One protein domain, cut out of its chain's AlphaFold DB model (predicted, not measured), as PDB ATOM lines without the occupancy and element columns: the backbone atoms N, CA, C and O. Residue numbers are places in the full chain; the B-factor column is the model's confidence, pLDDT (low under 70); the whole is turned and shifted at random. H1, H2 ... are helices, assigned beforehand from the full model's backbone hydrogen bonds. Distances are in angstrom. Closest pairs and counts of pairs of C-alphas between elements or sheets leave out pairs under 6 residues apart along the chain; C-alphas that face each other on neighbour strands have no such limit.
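This is residues 34 to 86 of the 105 residues of the protein "Usp domain-containing protein" of Hordeum vulgare subsp. vulgare (UniProt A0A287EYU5). A long helix, H1, makes the longest axis, and after its last residue the chain folds back beneath it as a link, residues 61 to 73, that leads away to a short second helix, H2. The two helices have no contact, and residues 34 to 43 of H1 and 72 to 77 stick out. The printed part has 53 residues with two named helices, H1 then H2, and no named strand: all helix, loose, with a radius of gyration of the C-alphas of 13.7 A, and flat, spanning 41 by 26 by 12 A.

H1 is residues 34 to 60, 38.9 A from C-alpha 34 at (120.815, 125.301, 161.907) to C-alpha 60 at (158.804, 133.811, 161.733). H2 is residues 74 to 85, 15.9 A long, with C-alpha 85 at (145.619, 143.007, 178.953).

H1 and H2 are apart, with no C-alpha of the one within 8 A of the other. Every O i to N i+4 pair is within hydrogen-bond range in H1, and 7 of 8 in H2.

The C-alphas farthest apart, Glu 34 and Gly 62, are 41.7 A apart. The link H1 to H2, 13 residues, is long. The printed part has no cut, and no printed residue is under 70 in pLDDT.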
ATOM      1  N   GLU A  34     119.768 125.959 162.690       89.12
ATOM      2  CA  GLU A  34     120.815 125.301 161.907       89.12
ATOM      3  C   GLU A  34     121.593 126.269 161.009       89.12
ATOM      4  O   GLU A  34     122.825 126.259 161.000       89.12
ATOM      5  N   LEU A  35     120.896 127.157 160.293       89.88
ATOM      6  CA  LEU A  35     121.549 128.165 159.461       89.88
ATOM      7  C   LEU A  35     122.340 129.157 160.321       89.88
ATOM      8  O   LEU A  35     123.493 129.437 160.005       89.88
ATOM      9  N   ILE A  36     121.774 129.633 161.433       88.25
ATOM     10  CA  ILE A  36     122.464 130.557 162.351       88.25
ATOM     11  C   ILE A  36     123.742 129.919 162.905       88.25
ATOM     12  O   ILE A  36     124.799 130.554 162.903       88.25
ATOM     13  N   ARG A  37     123.657 128.656 163.340       88.50
ATOM     14  CA  ARG A  37     124.813 127.900 163.825       88.50
ATOM     15  C   ARG A  37     125.883 127.785 162.747       88.50
ATOM     16  O   ARG A  37     127.013 128.191 162.988       88.50
ATOM     17  N   SER A  38     125.509 127.327 161.552       92.06
ATOM     18  CA  SER A  38     126.466 127.131 160.458       92.06
ATOM     19  C   SER A  38     127.194 128.424 160.068       92.06
ATOM     20  O   SER A  38     128.404 128.417 159.854       92.06
ATOM     21  N   VAL A  39     126.485 129.559 160.039       90.75
ATOM     22  CA  VAL A  39     127.084 130.871 159.756       90.75
ATOM     23  C   VAL A  39     128.047 131.282 160.865       90.75
ATOM     24  O   VAL A  39     129.144 131.750 160.573       90.75
ATOM     25  N   THR A  40     127.660 131.094 162.127       89.00
ATOM     26  CA  THR A  40     128.488 131.472 163.281       89.00
ATOM     27  C   THR A  40     129.763 130.633 163.344       89.00
ATOM     28  O   THR A  40     130.854 131.180 163.486       89.00
ATOM     29  N   GLU A  41     129.650 129.315 163.170       92.31
ATOM     30  CA  GLU A  41     130.793 128.395 163.122       92.31
ATOM     31  C   GLU A  41     131.738 128.750 161.974       92.31
ATOM     32  O   GLU A  41     132.953 128.808 162.155       92.31
ATOM     33  N   HIS A  42     131.189 129.058 160.797       92.75
ATOM     34  CA  HIS A  42     132.002 129.472 159.662       92.75
ATOM     35  C   HIS A  42     132.741 130.790 159.934       92.75
ATOM     36  O   HIS A  42     133.933 130.904 159.653       92.75
ATOM     37  N   GLN A  43     132.070 131.779 160.532       89.12
ATOM     38  CA  GLN A  43     132.704 133.038 160.932       89.12
ATOM     39  C   GLN A  43     133.835 132.815 161.942       89.12
ATOM     40  O   GLN A  43     134.899 133.417 161.803       89.12
ATOM     41  N   GLN A  44     133.637 131.925 162.916       91.94
ATOM     42  CA  GLN A  44     134.667 131.558 163.887       91.94
ATOM     43  C   GLN A  44     135.867 130.879 163.221       91.94
ATOM     44  O   GLN A  44     137.004 131.249 163.502       91.94
ATOM     45  N   GLN A  45     135.639 129.946 162.293       94.25
ATOM     46  CA  GLN A  45     136.714 129.289 161.539       94.25
ATOM     47  C   GLN A  45     137.537 130.288 160.721       94.25
ATOM     48  O   GLN A  45     138.765 130.225 160.711       94.25
ATOM     49  N   LEU A  46     136.870 131.235 160.053       93.38
ATOM     50  CA  LEU A  46     137.549 132.288 159.300       93.38
ATOM     51  C   LEU A  46     138.361 133.208 160.218       93.38
ATOM     52  O   LEU A  46     139.498 133.544 159.887       93.38
ATOM     53  N   ALA A  47     137.800 133.599 161.364       92.62
ATOM     54  CA  ALA A  47     138.511 134.400 162.355       92.62
ATOM     55  C   ALA A  47     139.757 133.666 162.869       92.62
ATOM     56  O   ALA A  47     140.836 134.257 162.896       92.62
ATOM     57  N   GLN A  48     139.627 132.372 163.180       94.50
ATOM     58  CA  GLN A  48     140.730 131.530 163.639       94.50
ATOM     59  C   GLN A  48     141.849 131.444 162.598       94.50
ATOM     60  O   GLN A  48     143.000 131.747 162.896       94.50
ATOM     61  N   ALA A  49     141.510 131.149 161.341       95.19
ATOM     62  CA  ALA A  49     142.494 131.068 160.265       95.19
ATOM     63  C   ALA A  49     143.269 132.386 160.061       95.19
ATOM     64  O   ALA A  49     144.452 132.371 159.709       95.19
ATOM     65  N   LEU A  50     142.622 133.537 160.279       93.62
ATOM     66  CA  LEU A  50     143.273 134.845 160.185       93.62
ATOM     67  C   LEU A  50     144.260 135.088 161.328       93.62
ATOM     68  O   LEU A  50     145.378 135.540 161.062       93.62
ATOM     69  N   VAL A  51     143.877 134.795 162.575       94.75
ATOM     70  CA  VAL A  51     144.785 134.973 163.719       94.75
ATOM     71  C   VAL A  51     145.932 133.968 163.693       94.75
ATOM     72  O   VAL A  51     147.057 134.352 164.000       94.75
ATOM     73  N   ASP A  52     145.702 132.738 163.232       95.12
ATOM     74  CA  ASP A  52     146.751 131.722 163.084       95.12
ATOM     75  C   ASP A  52     147.797 132.160 162.056       95.12
ATOM     76  O   ASP A  52     149.002 132.076 162.298       95.12
ATOM     77  N   LYS A  53     147.345 132.710 160.923       95.31
ATOM     78  CA  LYS A  53     148.242 133.271 159.910       95.31
ATOM     79  C   LYS A  53     149.043 134.455 160.452       95.31
ATOM     80  O   LYS A  53     150.231 134.564 160.165       95.31
ATOM     81  N   ALA A  54     148.406 135.350 161.208       93.38
ATOM     82  CA  ALA A  54     149.098 136.481 161.823       93.38
ATOM     83  C   ALA A  54     150.148 136.003 162.838       93.38
ATOM     84  O   ALA A  54     151.284 136.472 162.807       93.38
ATOM     85  N   LYS A  55     149.798 135.014 163.666       94.81
ATOM     86  CA  LYS A  55     150.707 134.403 164.636       94.81
ATOM     87  C   LYS A  55     151.909 133.748 163.959       94.81
ATOM     88  O   LYS A  55     153.023 133.974 164.412       94.81
ATOM     89  N   ALA A  56     151.705 133.030 162.853       94.88
ATOM     90  CA  ALA A  56     152.793 132.440 162.072       94.88
ATOM     91  C   ALA A  56     153.801 133.499 161.580       94.88
ATOM     92  O   ALA A  56     155.007 133.327 161.723       94.88
ATOM     93  N   ILE A  57     153.308 134.639 161.080       95.12
ATOM     94  CA  ILE A  57     154.169 135.757 160.660       95.12
ATOM     95  C   ILE A  57     154.958 136.313 161.855       95.12
ATOM     96  O   ILE A  57     156.153 136.569 161.739       95.12
ATOM     97  N   CYS A  58     154.320 136.486 163.015       92.94
ATOM     98  CA  CYS A  58     155.008 136.941 164.226       92.94
ATOM     99  C   CYS A  58     156.110 135.965 164.658       92.94
ATOM    100  O   CYS A  58     157.230 136.400 164.934       92.94
ATOM    101  N   THR A  59     155.828 134.659 164.652       94.19
ATOM    102  CA  THR A  59     156.807 133.633 165.027       94.19
ATOM    103  C   THR A  59     157.976 133.553 164.050       94.19
ATOM    104  O   THR A  59     159.110 133.390 164.494       94.19
ATOM    105  N   ASP A  60     157.740 133.755 162.749       95.38
ATOM    106  CA  ASP A  60     158.804 133.811 161.733       95.38
ATOM    107  C   ASP A  60     159.775 134.976 161.982       95.38
ATOM    108  O   ASP A  60     160.963 134.898 161.667       95.38
ATOM    109  N   HIS A  61     159.281 136.055 162.594       95.19
ATOM    110  CA  HIS A  61     160.079 137.202 163.019       95.19
ATOM    111  C   HIS A  61     160.611 137.091 164.461       95.19
ATOM    112  O   HIS A  61     161.219 138.040 164.954       95.19
ATOM    113  N   GLY A  62     160.416 135.952 165.138       94.00
ATOM    114  CA  GLY A  62     160.890 135.714 166.504       94.00
ATOM    115  C   GLY A  62     160.111 136.467 167.588       94.00
ATOM    116  O   GLY A  62     160.628 136.660 168.686       94.00
ATOM    117  N   VAL A  63     158.890 136.913 167.284       94.44
ATOM    118  CA  VAL A  63     158.001 137.600 168.227       94.44
ATOM    119  C   VAL A  63     157.055 136.583 168.858       94.44
ATOM    120  O   VAL A  63     156.328 135.889 168.143       94.44
ATOM    121  N   ASP A  64     157.040 136.513 170.189       92.25
ATOM    122  CA  ASP A  64     156.028 135.744 170.916       92.25
ATOM    123  C   ASP A  64     154.678 136.467 170.839       92.25
ATOM    124  O   ASP A  64     154.576 137.655 171.154       92.25
ATOM    125  N   ALA A  65     153.656 135.768 170.346       92.88
ATOM    126  CA  ALA A  65     152.366 136.355 170.012       92.88
ATOM    127  C   ALA A  65     151.213 135.557 170.624       92.88
ATOM    128  O   ALA A  65     150.983 134.377 170.315       92.88
ATOM    129  N   GLU A  66     150.428 136.249 171.444       92.44
ATOM    130  CA  GLU A  66     149.152 135.774 171.964       92.44
ATOM    131  C   GLU A  66     148.006 136.263 171.077       92.44
ATOM    132  O   GLU A  66     147.999 137.396 170.593       92.44
ATOM    133  N   THR A  67     147.032 135.389 170.830       93.19
ATOM    134  CA  THR A  67     145.870 135.683 169.989       93.19
ATOM    135  C   THR A  67     144.599 135.556 170.814       93.19
ATOM    136  O   THR A  67     144.415 134.592 171.553       93.19
ATOM    137  N   VAL A  68     143.707 136.537 170.676       92.38
ATOM    138  CA  VAL A  68     142.409 136.566 171.356       92.38
ATOM    139  C   VAL A  68     141.336 136.893 170.323       92.38
ATOM    140  O   VAL A  68     141.502 137.811 169.517       92.38
ATOM    141  N   ILE A  69     140.246 136.128 170.332       92.62
ATOM    142  CA  ILE A  69     139.073 136.359 169.487       92.62
ATOM    143  C   ILE A  69     137.909 136.708 170.407       92.62
ATOM    144  O   ILE A  69     137.538 135.915 171.265       92.62
ATOM    145  N   GLU A  70     137.317 137.878 170.194       91.94
ATOM    146  CA  GLU A  70     136.186 138.379 170.971       91.94
ATOM    147  C   GLU A  70     135.024 138.751 170.046       91.94
ATOM    148  O   GLU A  70     135.226 139.158 168.898       91.94
ATOM    149  N   VAL A  71     133.795 138.635 170.554       90.94
ATOM    150  CA  VAL A  71     132.565 138.949 169.816       90.94
ATOM    151  C   VAL A  71     131.820 140.077 170.525       90.94
ATOM    152  O   VAL A  71     131.485 139.963 171.701       90.94
ATOM    153  N   GLY A  72     131.532 141.162 169.807       90.12
ATOM    154  CA  GLY A  72     130.851 142.339 170.350       90.12
ATOM    155  C   GLY A  72     130.938 143.544 169.414       90.12
ATOM    156  O   GLY A  72     131.240 143.391 168.228       90.12
ATOM    157  N   ASP A  73     130.679 144.744 169.944       89.19
ATOM    158  CA  ASP A  73     130.993 145.987 169.234       89.19
ATOM    159  C   ASP A  73     132.521 146.170 169.211       89.19
ATOM    160  O   ASP A  73     133.126 146.314 170.278       89.19
ATOM    161  N   PRO A  74     133.165 146.221 168.029       88.50
ATOM    162  CA  PRO A  74     134.613 146.360 167.932       88.50
ATOM    163  C   PRO A  74     135.176 147.543 168.724       88.50
ATOM    164  O   PRO A  74     136.265 147.431 169.280       88.50
ATOM    165  N   LYS A  75     134.456 148.670 168.804       87.56
ATOM    166  CA  LYS A  75     134.919 149.849 169.545       87.56
ATOM    167  C   LYS A  75     135.041 149.545 171.036       87.56
ATOM    168  O   LYS A  75     136.028 149.925 171.655       87.56
ATOM    169  N   GLU A  76     134.037 148.893 171.611       93.00
ATOM    170  CA  GLU A  76     134.001 148.606 173.045       93.00
ATOM    171  C   GLU A  76     134.900 147.427 173.393       93.00
ATOM    172  O   GLU A  76     135.712 147.514 174.310       93.00
ATOM    173  N   THR A  77     134.800 146.347 172.621       93.88
ATOM    174  CA  THR A  77     135.545 145.113 172.852       93.88
ATOM    175  C   THR A  77     137.055 145.335 172.760       93.88
ATOM    176  O   THR A  77     137.785 144.822 173.604       93.88
ATOM    177  N   ILE A  78     137.538 146.141 171.803       92.81
ATOM    178  CA  ILE A  78     138.971 146.461 171.693       92.81
ATOM    179  C   ILE A  78     139.445 147.280 172.897       92.81
ATOM    180  O   ILE A  78     140.484 146.956 173.467       92.81
ATOM    181  N   CYS A  79     138.696 148.312 173.309       92.62
ATOM    182  CA  CYS A  79     139.053 149.110 174.488       92.62
ATOM    183  C   CYS A  79     139.107 148.242 175.751       92.62
ATOM    184  O   CYS A  79     140.097 148.262 176.470       92.62
ATOM    185  N   GLN A  80     138.089 147.410 175.970       94.50
ATOM    186  CA  GLN A  80     138.049 146.505 177.116       94.50
ATOM    187  C   GLN A  80     139.182 145.476 177.087       94.50
ATOM    188  O   GLN A  80     139.734 145.158 178.136       94.50
ATOM    189  N   ALA A  81     139.522 144.927 175.919       93.12
ATOM    190  CA  ALA A  81     140.636 143.993 175.790       93.12
ATOM    191  C   ALA A  81     141.978 144.673 176.092       93.12
ATOM    192  O   ALA A  81     142.789 144.104 176.816       93.12
ATOM    193  N   ALA A  82     142.189 145.899 175.601       93.56
ATOM    194  CA  ALA A  82     143.389 146.682 175.888       93.56
ATOM    195  C   ALA A  82     143.542 146.971 177.391       93.56
ATOM    196  O   ALA A  82     144.630 146.785 177.934       93.56
ATOM    197  N   ASP A  83     142.448 147.337 178.067       93.69
ATOM    198  CA  ASP A  83     142.436 147.566 179.516       93.69
ATOM    199  C   ASP A  83     142.701 146.270 180.300       93.69
ATOM    200  O   ASP A  83     143.494 146.255 181.239       93.69
ATOM    201  N   LYS A  84     142.067 145.155 179.907       93.75
ATOM    202  CA  LYS A  84     142.234 143.843 180.560       93.75
ATOM    203  C   LYS A  84     143.651 143.290 180.421       93.75
ATOM    204  O   LYS A  84     144.156 142.685 181.361       93.75
ATOM    205  N   LEU A  85     144.260 143.466 179.250       91.56
ATOM    206  CA  LEU A  85     145.619 143.007 178.953       91.56
ATOM    207  C   LEU A  85     146.690 144.005 179.419       91.56
ATOM    208  O   LEU A  85     147.870 143.674 179.378       91.56
ATOM    209  N   ASN A  86     146.283 145.196 179.876       91.88
ATOM    210  CA  ASN A  86     147.153 146.268 180.356       91.88
ATOM    211  C   ASN A  86     148.305 146.573 179.379       91.88
ATOM    212  O   ASN A  86     149.480 146.521 179.740       91.88
TER     213      ASN A  86